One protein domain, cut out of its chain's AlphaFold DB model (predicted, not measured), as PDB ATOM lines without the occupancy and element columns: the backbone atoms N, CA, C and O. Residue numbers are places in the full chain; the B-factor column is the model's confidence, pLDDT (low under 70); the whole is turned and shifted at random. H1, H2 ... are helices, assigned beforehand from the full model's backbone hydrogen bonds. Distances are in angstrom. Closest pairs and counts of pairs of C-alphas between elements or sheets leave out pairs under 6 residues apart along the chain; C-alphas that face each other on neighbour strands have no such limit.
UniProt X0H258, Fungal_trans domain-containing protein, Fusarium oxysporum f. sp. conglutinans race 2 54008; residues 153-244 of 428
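AT A GLANCE: This is residues 153 to 244 of the 428 residues of the protein "Fungal_trans domain-containing protein" of Fusarium oxysporum f. sp. conglutinans race 2 54008 (UniProt X0H258). What shape do these atoms make? Two long helices, H4 and H5, fold back on each other as a hairpin, and the shorter H1 and H3 pack across another side of H4 at steep angles, with small H2 at a corner by the end of H1. How is it made up? The printed part has 92 residues with five named helices, H1 to H5 in chain order, and no named strand, and its class is all helix. How large is it? It is compact, with a radius of gyration of the C-alphas of 12.9 A, and spans 39 by 26 by 24 A.

IN THESE COORDINATES: Where do the first helices lie? H1, residues 153 to 165, begins at C-alpha 153 (48.192, 14.888, 54.345). H2 is residues 167 to 172 and H3 residues 179 to 191. Where are the long ones? H4, residues 196 to 215, measures 29.3 A. H5, residues 219 to 241, measures 32.7 A and ends at C-alpha 241 (59.465, -7.924, 53.517).

HOW THE PARTS SIT: What does H1 touch? With H4, the hub, its closest C-alphas are Ala 159 and Tyr 213, 6.5 A apart. H1 and H2 touch only at the corner, Leu 163 to Leu 169, 5.3 A between C-alphas. How do H3 and H5 meet H4? H3 touches H4 with closest C-alphas Phe 186 and Val 202, 5.7 A apart, at a steep tilt of 66 degrees. The hairpin H4 and H5 has a shallow tilt of 25 degrees, opposite ways, with closest C-alphas Gly 214 and Ser 222, 4.7 A apart. What do the backbones show? Every O i to N i+4 pair is within hydrogen-bond range in H1, H2, H3 and H5, and 15 of 16 in H4.

THE WHOLE: Is anything missing? The printed part has no cut, and no link is long. How sure is the model? Its mean pLDDT over the printed part is 89.5, and no printed residue is under 70.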
ATOM      1  N   ILE A 153      49.620  15.206  54.174       94.25
ATOM      2  CA  ILE A 153      48.192  14.888  54.345       94.25
ATOM      3  C   ILE A 153      47.305  15.658  53.357       94.25
ATOM      4  O   ILE A 153      46.340  15.117  52.830       94.25
ATOM      5  N   GLN A 154      47.673  16.904  53.043       94.00
ATOM      6  CA  GLN A 154      46.963  17.747  52.079       94.00
ATOM      7  C   GLN A 154      46.985  17.155  50.666       94.00
ATOM      8  O   GLN A 154      45.971  17.197  49.973       94.00
ATOM      9  N   LEU A 155      48.115  16.574  50.251       93.38
ATOM     10  CA  LEU A 155      48.237  15.930  48.948       93.38
ATOM     11  C   LEU A 155      47.385  14.659  48.886       93.38
ATOM     12  O   LEU A 155      46.637  14.470  47.928       93.38
ATOM     13  N   ALA A 156      47.471  13.816  49.915       93.31
ATOM     14  CA  ALA A 156      46.690  12.588  49.985       93.31
ATOM     15  C   ALA A 156      45.178  12.876  49.997       93.31
ATOM     16  O   ALA A 156      44.428  12.277  49.231       93.31
ATOM     17  N   MET A 157      44.737  13.865  50.782       93.81
ATOM     18  CA  MET A 157      43.341  14.310  50.810       93.81
ATOM     19  C   MET A 157      42.879  14.870  49.460       93.81
ATOM     20  O   MET A 157      41.777  14.550  49.020       93.81
ATOM     21  N   ALA A 158      43.714  15.656  48.772       92.62
ATOM     22  CA  ALA A 158      43.399  16.154  47.433       92.62
ATOM     23  C   ALA A 158      43.213  15.005  46.428       92.62
ATOM     24  O   ALA A 158      42.266  15.024  45.642       92.62
ATOM     25  N   ALA A 159      44.063  13.976  46.490       91.69
ATOM     26  CA  ALA A 159      43.933  12.795  45.645       91.69
ATOM     27  C   ALA A 159      42.656  11.991  45.973       91.69
ATOM     28  O   ALA A 159      41.939  11.589  45.059       91.69
ATOM     29  N   ILE A 160      42.313  11.820  47.259       92.44
ATOM     30  CA  ILE A 160      41.077  11.136  47.695       92.44
ATOM     31  C   ILE A 160      39.830  11.916  47.258       92.44
ATOM     32  O   ILE A 160      38.829  11.326  46.853       92.44
ATOM     33  N   HIS A 161      39.865  13.246  47.319       91.00
ATOM     34  CA  HIS A 161      38.779  14.078  46.802       91.00
ATOM     35  C   HIS A 161      38.650  13.914  45.289       91.00
ATOM     36  O   HIS A 161      37.549  13.677  44.795       91.00
ATOM     37  N   LYS A 162      39.773  13.929  44.561       89.12
ATOM     38  CA  LYS A 162      39.759  13.734  43.111       89.12
ATOM     39  C   LYS A 162      39.232  12.359  42.710       89.12
ATOM     40  O   LYS A 162      38.520  12.258  41.715       89.12
ATOM     41  N   LEU A 163      39.518  11.324  43.500       86.75
ATOM     42  CA  LEU A 163      38.944   9.989  43.326       86.75
ATOM     43  C   LEU A 163      37.413  10.005  43.383       86.75
ATOM     44  O   LEU A 163      36.781   9.265  42.646       86.75
ATOM     45  N   LYS A 164      36.791  10.844  44.219       83.62
ATOM     46  CA  LYS A 164      35.322  10.937  44.284       83.62
ATOM     47  C   LYS A 164      34.714  11.642  43.069       83.62
ATOM     48  O   LYS A 164      33.586  11.327  42.711       83.62
ATOM     49  N   GLU A 165      35.453  12.565  42.459       85.25
ATOM     50  CA  GLU A 165      34.999  13.388  41.328       85.25
ATOM     51  C   GLU A 165      35.268  12.762  39.951       85.25
ATOM     52  O   GLU A 165      34.567  13.066  38.993       85.25
ATOM     53  N   SER A 166      36.317  11.946  39.826       82.81
ATOM     54  CA  SER A 166      36.806  11.432  38.542       82.81
ATOM     55  C   SER A 166      36.325  10.004  38.288       82.81
ATOM     56  O   SER A 166      36.778   9.077  38.962       82.81
ATOM     57  N   SER A 167      35.469   9.807  37.280       77.12
ATOM     58  CA  SER A 167      34.994   8.483  36.839       77.12
ATOM     59  C   SER A 167      36.149   7.535  36.490       77.12
ATOM     60  O   SER A 167      36.158   6.386  36.924       77.12
ATOM     61  N   HIS A 168      37.185   8.039  35.808       77.31
ATOM     62  CA  HIS A 168      38.400   7.281  35.476       77.31
ATOM     63  C   HIS A 168      39.142   6.779  36.722       77.31
ATOM     64  O   HIS A 168      39.465   5.598  36.818       77.31
ATOM     65  N   LEU A 169      39.354   7.642  37.723       79.81
ATOM     66  CA  LEU A 169      40.016   7.216  38.962       79.81
ATOM     67  C   LEU A 169      39.142   6.237  39.747       79.81
ATOM     68  O   LEU A 169      39.667   5.271  40.300       79.81
ATOM     69  N   ARG A 170      37.816   6.445  39.766       81.06
ATOM     70  CA  ARG A 170      36.871   5.493  40.368       81.06
ATOM     71  C   ARG A 170      36.963   4.130  39.704       81.06
ATOM     72  O   ARG A 170      36.905   3.134  40.414       81.06
ATOM     73  N   PHE A 171      37.134   4.088  38.385       77.25
ATOM     74  CA  PHE A 171      37.339   2.857  37.630       77.25
ATOM     75  C   PHE A 171      38.668   2.181  37.964       77.25
ATOM     76  O   PHE A 171      38.684   0.991  38.261       77.25
ATOM     77  N   CYS A 172      39.779   2.915  38.031       74.88
ATOM     78  CA  CYS A 172      41.051   2.331  38.473       74.88
ATOM     79  C   CYS A 172      40.985   1.800  39.920       74.88
ATOM     80  O   CYS A 172      41.615   0.795  40.236       74.88
ATOM     81  N   TRP A 173      40.195   2.443  40.782       82.75
ATOM     82  CA  TRP A 173      39.971   2.059  42.182       82.75
ATOM     83  C   TRP A 173      38.904   0.969  42.362       82.75
ATOM     84  O   TRP A 173      38.638   0.497  43.464       82.75
ATOM     85  N   CYS A 174      38.221   0.577  41.296       75.00
ATOM     86  CA  CYS A 174      36.946  -0.117  41.403       75.00
ATOM     87  C   CYS A 174      37.081  -1.560  41.943       75.00
ATOM     88  O   CYS A 174      36.162  -2.070  42.586       75.00
ATOM     89  N   MET A 175      38.265  -2.158  41.762       75.12
ATOM     90  CA  MET A 175      38.680  -3.460  42.302       75.12
ATOM     91  C   MET A 175      39.303  -3.384  43.701       75.12
ATOM     92  O   MET A 175      39.683  -4.408  44.266       75.12
ATOM     93  N   GLU A 176      39.395  -2.182  44.260       80.81
ATOM     94  CA  GLU A 176      39.907  -1.933  45.599       80.81
ATOM     95  C   GLU A 176      38.747  -1.853  46.615       80.81
ATOM     96  O   GLU A 176      37.605  -2.295  46.409       80.81
ATOM     97  N   ILE A 177      39.048  -1.260  47.761       88.25
ATOM     98  CA  ILE A 177      38.141  -0.998  48.870       88.25
ATOM     99  C   ILE A 177      37.114   0.116  48.566       88.25
ATOM    100  O   ILE A 177      37.308   0.954  47.692       88.25
ATOM    101  N   ASP A 178      36.013   0.180  49.319       86.12
ATOM    102  CA  ASP A 178      35.156   1.373  49.340       86.12
ATOM    103  C   ASP A 178      35.929   2.638  49.776       86.12
ATOM    104  O   ASP A 178      36.742   2.592  50.699       86.12
ATOM    105  N   VAL A 179      35.655   3.784  49.138       88.25
ATOM    106  CA  VAL A 179      36.371   5.046  49.407       88.25
ATOM    107  C   VAL A 179      36.136   5.535  50.836       88.25
ATOM    108  O   VAL A 179      37.068   6.025  51.470       88.25
ATOM    109  N   GLY A 180      34.912   5.410  51.358       87.88
ATOM    110  CA  GLY A 180      34.608   5.784  52.739       87.88
ATOM    111  C   GLY A 180      35.386   4.916  53.722       87.88
ATOM    112  O   GLY A 180      36.035   5.431  54.624       87.88
ATOM    113  N   GLN A 181      35.411   3.608  53.473       90.56
ATOM    114  CA  GLN A 181      36.207   2.686  54.275       90.56
ATOM    115  C   GLN A 181      37.720   2.967  54.180       90.56
ATOM    116  O   GLN A 181      38.413   2.890  55.189       90.56
ATOM    117  N   PHE A 182      38.249   3.324  53.005       93.50
ATOM    118  CA  PHE A 182      39.659   3.705  52.863       93.50
ATOM    119  C   PHE A 182      40.015   4.930  53.707       93.50
ATOM    120  O   PHE A 182      41.076   4.962  54.328       93.50
ATOM    121  N   VAL A 183      39.121   5.923  53.751       93.88
ATOM    122  CA  VAL A 183      39.301   7.139  54.555       93.88
ATOM    123  C   VAL A 183      39.428   6.812  56.049       93.88
ATOM    124  O   VAL A 183      40.246   7.434  56.729       93.88
ATOM    125  N   ASP A 184      38.704   5.805  56.550       94.12
ATOM    126  CA  ASP A 184      38.824   5.347  57.943       94.12
ATOM    127  C   ASP A 184      40.245   4.815  58.244       94.12
ATOM    128  O   ASP A 184      40.879   5.223  59.224       94.12
ATOM    129  N   TYR A 185      40.792   3.954  57.374       95.69
ATOM    130  CA  TYR A 185      42.167   3.443  57.513       95.69
ATOM    131  C   TYR A 185      43.207   4.554  57.355       95.69
ATOM    132  O   TYR A 185      44.164   4.630  58.129       95.69
ATOM    133  N   PHE A 186      42.996   5.450  56.390       95.50
ATOM    134  CA  PHE A 186      43.850   6.606  56.142       95.50
ATOM    135  C   PHE A 186      44.016   7.456  57.405       95.50
ATOM    136  O   PHE A 186      45.143   7.688  57.845       95.50
ATOM    137  N   PHE A 187      42.919   7.866  58.045       94.81
ATOM    138  CA  PHE A 187      43.010   8.646  59.279       94.81
ATOM    139  C   PHE A 187      43.625   7.848  60.429       94.81
ATOM    140  O   PHE A 187      44.378   8.419  61.217       94.81
ATOM    141  N   THR A 188      43.387   6.537  60.497       94.44
ATOM    142  CA  THR A 188      44.006   5.672  61.512       94.44
ATOM    143  C   THR A 188      45.536   5.696  61.402       94.44
ATOM    144  O   THR A 188      46.216   5.959  62.397       94.44
ATOM    145  N   VAL A 189      46.087   5.547  60.191       93.75
ATOM    146  CA  VAL A 189      47.540   5.609  59.943       93.75
ATOM    147  C   VAL A 189      48.114   6.996  60.219       93.75
ATOM    148  O   VAL A 189      49.131   7.105  60.903       93.75
ATOM    149  N   TYR A 190      47.448   8.063  59.772       93.06
ATOM    150  CA  TYR A 190      47.913   9.435  60.018       93.06
ATOM    151  C   TYR A 190      47.784   9.869  61.486       93.06
ATOM    152  O   TYR A 190      48.487  10.786  61.907       93.06
ATOM    153  N   SER A 191      46.924   9.219  62.276       89.94
ATOM    154  CA  SER A 191      46.770   9.502  63.710       89.94
ATOM    155  C   SER A 191      47.859   8.862  64.584       89.94
ATOM    156  O   SER A 191      48.034   9.270  65.731       89.94
ATOM    157  N   GLY A 192      48.616   7.893  64.048       81.81
ATOM    158  CA  GLY A 192      49.804   7.317  64.688       81.81
ATOM    159  C   GLY A 192      49.584   6.045  65.515       81.81
ATOM    160  O   GLY A 192      50.521   5.595  66.168       81.81
ATOM    161  N   THR A 193      48.396   5.426  65.468       85.06
ATOM    162  CA  THR A 193      48.130   4.115  66.111       85.06
ATOM    163  C   THR A 193      47.699   2.996  65.140       85.06
ATOM    164  O   THR A 193      46.739   2.282  65.429       85.06
ATOM    165  N   PRO A 194      48.364   2.804  63.982       92.19
ATOM    166  CA  PRO A 194      47.939   1.800  63.012       92.19
ATOM    167  C   PRO A 194      48.341   0.372  63.386       92.19
ATOM    168  O   PRO A 194      49.441   0.120  63.882       92.19
ATOM    169  N   SER A 195      47.478  -0.581  63.047       93.75
ATOM    170  CA  SER A 195      47.854  -1.985  62.907       93.75
ATOM    171  C   SER A 195      48.695  -2.208  61.643       93.75
ATOM    172  O   SER A 195      48.737  -1.377  60.735       93.75
ATOM    173  N   LEU A 196      49.345  -3.370  61.551       93.94
ATOM    174  CA  LEU A 196      50.106  -3.756  60.360       93.94
ATOM    175  C   LEU A 196      49.227  -3.805  59.097       93.94
ATOM    176  O   LEU A 196      49.658  -3.381  58.028       93.94
ATOM    177  N   ALA A 197      47.984  -4.282  59.224       96.12
ATOM    178  CA  ALA A 197      47.032  -4.298  58.117       96.12
ATOM    179  C   ALA A 197      46.680  -2.873  57.661       96.12
ATOM    180  O   ALA A 197      46.669  -2.615  56.458       96.12
ATOM    181  N   ASP A 198      46.485  -1.938  58.599       96.19
ATOM    182  CA  ASP A 198      46.193  -0.534  58.281       96.19
ATOM    183  C   ASP A 198      47.343   0.102  57.493       96.19
ATOM    184  O   ASP A 198      47.107   0.786  56.498       96.19
ATOM    185  N   GLN A 199      48.593  -0.164  57.894       95.25
ATOM    186  CA  GLN A 199      49.767   0.326  57.171       95.25
ATOM    187  C   GLN A 199      49.806  -0.204  55.730       95.25
ATOM    188  O   GLN A 199      49.994   0.581  54.800       95.25
ATOM    189  N   ILE A 200      49.578  -1.506  55.524       96.69
ATOM    190  CA  ILE A 200      49.554  -2.109  54.180       96.69
ATOM    191  C   ILE A 200      48.437  -1.489  53.334       96.69
ATOM    192  O   ILE A 200      48.700  -1.042  52.217       96.69
ATOM    193  N   ILE A 201      47.213  -1.413  53.870       96.94
ATOM    194  CA  ILE A 201      46.045  -0.846  53.177       96.94
ATOM    195  C   ILE A 201      46.330   0.592  52.740       96.94
ATOM    196  O   ILE A 201      46.102   0.941  51.581       96.94
ATOM    197  N   VAL A 202      46.853   1.431  53.639       96.62
ATOM    198  CA  VAL A 202      47.082   2.851  53.349       96.62
ATOM    199  C   VAL A 202      48.246   3.055  52.389       96.62
ATOM    200  O   VAL A 202      48.087   3.805  51.431       96.62
ATOM    201  N   HIS A 203      49.392   2.395  52.576       96.25
ATOM    202  CA  HIS A 203      50.521   2.560  51.655       96.25
ATOM    203  C   HIS A 203      50.213   2.007  50.257       96.25
ATOM    204  O   HIS A 203      50.534   2.664  49.265       96.25
ATOM    205  N   CYS A 204      49.521   0.865  50.166       95.19
ATOM    206  CA  CYS A 204      49.058   0.314  48.892       95.19
ATOM    207  C   CYS A 204      48.018   1.223  48.227       95.19
ATOM    208  O   CYS A 204      48.162   1.584  47.060       95.19
ATOM    209  N   GLY A 205      47.000   1.660  48.973       94.06
ATOM    210  CA  GLY A 205      45.959   2.537  48.444       94.06
ATOM    211  C   GLY A 205      46.498   3.900  48.012       94.06
ATOM    212  O   GLY A 205      46.167   4.379  46.932       94.06
ATOM    213  N   LEU A 206      47.388   4.520  48.793       94.81
ATOM    214  CA  LEU A 206      48.017   5.785  48.407       94.81
ATOM    215  C   LEU A 206      48.889   5.630  47.160       94.81
ATOM    216  O   LEU A 206      48.839   6.499  46.295       94.81
ATOM    217  N   HIS A 207      49.644   4.536  47.021       93.88
ATOM    218  CA  HIS A 207      50.393   4.265  45.794       93.88
ATOM    219  C   HIS A 207      49.455   4.146  44.580       93.88
ATOM    220  O   HIS A 207      49.602   4.905  43.617       93.88
ATOM    221  N   ASN A 208      48.439   3.278  44.666       90.06
ATOM    222  CA  ASN A 208      47.483   3.028  43.580       90.06
ATOM    223  C   ASN A 208      46.676   4.282  43.206       90.06
ATOM    224  O   ASN A 208      46.256   4.428  42.060       90.06
ATOM    225  N   LEU A 209      46.488   5.213  44.147       91.19
ATOM    226  CA  LEU A 209      45.809   6.486  43.922       91.19
ATOM    227  C   LEU A 209      46.727   7.565  43.329       91.19
ATOM    228  O   LEU A 209      46.339   8.275  42.398       91.19
ATOM    229  N   LEU A 210      47.940   7.720  43.864       92.06
ATOM    230  CA  LEU A 210      48.852   8.801  43.480       92.06
ATOM    231  C   LEU A 210      49.451   8.593  42.085       92.06
ATOM    232  O   LEU A 210      49.689   9.582  41.394       92.06
ATOM    233  N   VAL A 211      49.659   7.349  41.641       89.25
ATOM    234  CA  VAL A 211      50.178   7.052  40.291       89.25
ATOM    235  C   VAL A 211      49.276   7.625  39.183       89.25
ATOM    236  O   VAL A 211      49.758   8.458  38.408       89.25
ATOM    237  N   PRO A 212      47.984   7.253  39.074       85.50
ATOM    238  CA  PRO A 212      47.107   7.810  38.047       85.50
ATOM    239  C   PRO A 212      46.808   9.295  38.292       85.50
ATOM    240  O   PRO A 212      46.758  10.065  37.334       85.50
ATOM    241  N   TYR A 213      46.708   9.738  39.551       86.75
ATOM    242  CA  TYR A 213      46.531  11.157  39.871       86.75
ATOM    243  C   TYR A 213      47.704  12.015  39.370       86.75
ATOM    244  O   TYR A 213      47.493  13.075  38.786       86.75
ATOM    245  N   GLY A 214      48.943  11.544  39.524       86.25
ATOM    246  CA  GLY A 214      50.141  12.233  39.043       86.25
ATOM    247  C   GLY A 214      50.216  12.333  37.519       86.25
ATOM    248  O   GLY A 214      50.730  13.329  37.008       86.25
ATOM    249  N   LYS A 215      49.669  11.353  36.785       83.62
ATOM    250  CA  LYS A 215      49.592  11.379  35.310       83.62
ATOM    251  C   LYS A 215      48.659  12.473  34.781       83.62
ATOM    252  O   LYS A 215      48.873  12.961  33.679       83.62
ATOM    253  N   GLN A 216      47.666  12.892  35.568       80.88
ATOM    254  CA  GLN A 216      46.716  13.948  35.194       80.88
ATOM    255  C   GLN A 216      47.240  15.372  35.464       80.88
ATOM    256  O   GLN A 216      46.573  16.351  35.128       80.88
ATOM    257  N   GLN A 217      48.406  15.511  36.103       80.56
ATOM    258  CA  GLN A 217      48.936  16.793  36.573       80.56
ATOM    259  C   GLN A 217      50.038  17.347  35.663       80.56
ATOM    260  O   GLN A 217      50.705  16.613  34.941       80.56
ATOM    261  N   LYS A 218      50.259  18.666  35.733       78.94
ATOM    262  CA  LYS A 218      51.320  19.369  34.985       78.94
ATOM    263  C   LYS A 218      52.718  19.002  35.502       78.94
ATOM    264  O   LYS A 218      52.874  18.740  36.694       78.94
ATOM    265  N   ASP A 219      53.733  19.095  34.641       75.00
ATOM    266  CA  ASP A 219      55.085  18.530  34.822       75.00
ATOM    267  C   ASP A 219      55.684  18.641  36.233       75.00
ATOM    268  O   ASP A 219      56.014  17.623  36.839       75.00
ATOM    269  N   LYS A 220      55.786  19.849  36.811       75.12
ATOM    270  CA  LYS A 220      56.429  20.022  38.130       75.12
ATOM    271  C   LYS A 220      55.647  19.349  39.267       75.12
ATOM    272  O   LYS A 220      56.228  18.656  40.091       75.12
ATOM    273  N   THR A 221      54.324  19.506  39.282       81.50
ATOM    274  CA  THR A 221      53.443  18.860  40.270       81.50
ATOM    275  C   THR A 221      53.366  17.349  40.045       81.50
ATOM    276  O   THR A 221      53.292  16.590  41.007       81.50
ATOM    277  N   SER A 222      53.432  16.898  38.790       85.81
ATOM    278  CA  SER A 222      53.478  15.476  38.439       85.81
ATOM    279  C   SER A 222      54.721  14.799  39.018       85.81
ATOM    280  O   SER A 222      54.608  13.736  39.626       85.81
ATOM    281  N   GLN A 223      55.894  15.427  38.897       86.81
ATOM    282  CA  GLN A 223      57.143  14.881  39.431       86.81
ATOM    283  C   GLN A 223      57.109  14.745  40.960       86.81
ATOM    284  O   GLN A 223      57.476  13.692  41.489       86.81
ATOM    285  N   ASP A 224      56.600  15.760  41.663       89.62
ATOM    286  CA  ASP A 224      56.432  15.705  43.117       89.62
ATOM    287  C   ASP A 224      55.475  14.570  43.517       89.62
ATOM    288  O   ASP A 224      55.800  13.769  44.392       89.62
ATOM    289  N   ILE A 225      54.334  14.420  42.836       91.00
ATOM    290  CA  ILE A 225      53.364  13.345  43.115       91.00
ATOM    291  C   ILE A 225      53.967  11.962  42.864       91.00
ATOM    292  O   ILE A 225      53.794  11.065  43.690       91.00
ATOM    293  N   LYS A 226      54.714  11.789  41.769       90.94
ATOM    294  CA  LYS A 226      55.421  10.536  41.467       90.94
ATOM    295  C   LYS A 226      56.427  10.182  42.560       90.94
ATOM    296  O   LYS A 226      56.493   9.024  42.967       90.94
ATOM    297  N   SER A 227      57.149  11.168  43.100       93.06
ATOM    298  CA  SER A 227      58.059  10.937  44.231       93.06
ATOM    299  C   SER A 227      57.318  10.425  45.474       93.06
ATOM    300  O   SER A 227      57.779   9.491  46.127       93.06
ATOM    301  N   GLN A 228      56.126  10.962  45.761       94.62
ATOM    302  CA  GLN A 228      55.301  10.524  46.892       94.62
ATOM    303  C   GLN A 228      54.686   9.137  46.661       94.62
ATOM    304  O   GLN A 228      54.591   8.341  47.596       94.62
ATOM    305  N   ALA A 229      54.317   8.814  45.420       94.25
ATOM    306  CA  ALA A 229      53.872   7.476  45.040       94.25
ATOM    307  C   ALA A 229      54.994   6.435  45.204       94.25
ATOM    308  O   ALA A 229      54.743   5.342  45.716       94.25
ATOM    309  N   SER A 230      56.231   6.788  44.829       94.19
ATOM    310  CA  SER A 230      57.420   5.946  45.029       94.19
ATOM    311  C   SER A 230      57.748   5.767  46.513       94.19
ATOM    312  O   SER A 230      58.058   4.658  46.939       94.19
ATOM    313  N   LEU A 231      57.591   6.809  47.335       95.31
ATOM    314  CA  LEU A 231      57.745   6.689  48.786       95.31
ATOM    315  C   LEU A 231      56.742   5.686  49.382       95.31
ATOM    316  O   LEU A 231      57.126   4.813  50.158       95.31
ATOM    317  N   CYS A 232      55.464   5.772  48.995       95.81
ATOM    318  CA  CYS A 232      54.445   4.814  49.442       95.81
ATOM    319  C   CYS A 232      54.798   3.381  49.037       95.81
ATOM    320  O   CYS A 232      54.624   2.462  49.834       95.81
ATOM    321  N   GLN A 233      55.334   3.207  47.829       95.00
ATOM    322  CA  GLN A 233      55.798   1.919  47.332       95.00
ATOM    323  C   GLN A 233      56.953   1.357  48.168       95.00
ATOM    324  O   GLN A 233      56.886   0.211  48.596       95.00
ATOM    325  N   GLN A 234      57.994   2.152  48.427       95.50
ATOM    326  CA  GLN A 234      59.162   1.717  49.205       95.50
ATOM    327  C   GLN A 234      58.770   1.319  50.633       95.50
ATOM    328  O   GLN A 234      59.242   0.305  51.154       95.50
ATOM    329  N   ASN A 235      57.863   2.084  51.247       95.31
ATOM    330  CA  ASN A 235      57.314   1.755  52.558       95.31
ATOM    331  C   ASN A 235      56.521   0.443  52.509       95.31
ATOM    332  O   ASN A 235      56.744  -0.425  53.347       95.31
ATOM    333  N   LEU A 236      55.648   0.266  51.509       95.94
ATOM    334  CA  LEU A 236      54.885  -0.969  51.320       95.94
ATOM    335  C   LEU A 236      55.810  -2.182  51.171       95.94
ATOM    336  O   LEU A 236      55.653  -3.154  51.901       95.94
ATOM    337  N   GLU A 237      56.797  -2.126  50.279       94.56
ATOM    338  CA  GLU A 237      57.752  -3.221  50.065       94.56
ATOM    339  C   GLU A 237      58.535  -3.552  51.346       94.56
ATOM    340  O   GLU A 237      58.701  -4.726  51.682       94.56
ATOM    341  N   SER A 238      58.938  -2.534  52.112       94.31
ATOM    342  CA  SER A 238      59.614  -2.714  53.404       94.31
ATOM    343  C   SER A 238      58.712  -3.381  54.448       94.31
ATOM    344  O   SER A 238      59.176  -4.228  55.211       94.31
ATOM    345  N   ILE A 239      57.423  -3.031  54.484       94.25
ATOM    346  CA  ILE A 239      56.433  -3.670  55.362       94.25
ATOM    347  C   ILE A 239      56.229  -5.134  54.954       94.25
ATOM    348  O   ILE A 239      56.258  -6.021  55.806       94.25
ATOM    349  N   LEU A 240      56.063  -5.395  53.654       94.56
ATOM    350  CA  LEU A 240      55.827  -6.735  53.114       94.56
ATOM    351  C   LEU A 240      57.018  -7.673  53.338       94.56
ATOM    352  O   LEU A 240      56.821  -8.837  53.684       94.56
ATOM    353  N   ALA A 241      58.248  -7.165  53.223       91.50
ATOM    354  CA  ALA A 241      59.465  -7.924  53.517       91.50
ATOM    355  C   ALA A 241      59.566  -8.360  54.992       91.50
ATOM    356  O   ALA A 241      60.231  -9.348  55.294       91.50
ATOM    357  N   ASN A 242      58.889  -7.649  55.900       89.56
ATOM    358  CA  ASN A 242      58.880  -7.912  57.340       89.56
ATOM    359  C   ASN A 242      57.528  -8.458  57.839       89.56
ATOM    360  O   ASN A 242      57.218  -8.364  59.031       89.56
ATOM    361  N   LEU A 243      56.707  -9.026  56.948       91.56
ATOM    362  CA  LEU A 243      55.444  -9.650  57.336       91.56
ATOM    363  C   LEU A 243      55.678 -10.810  58.320       91.56
ATOM    364  O   LEU A 243      56.552 -11.653  58.096       91.56
ATOM    365  N   PRO A 244      54.879 -10.913  59.399       90.12
ATOM    366  CA  PRO A 244      54.985 -12.028  60.323       90.12
ATOM    367  C   PRO A 244      54.588 -13.329  59.623       90.12
ATOM    368  O   PRO A 244      53.620 -13.376  58.867       90.12
TER     369      PRO A 244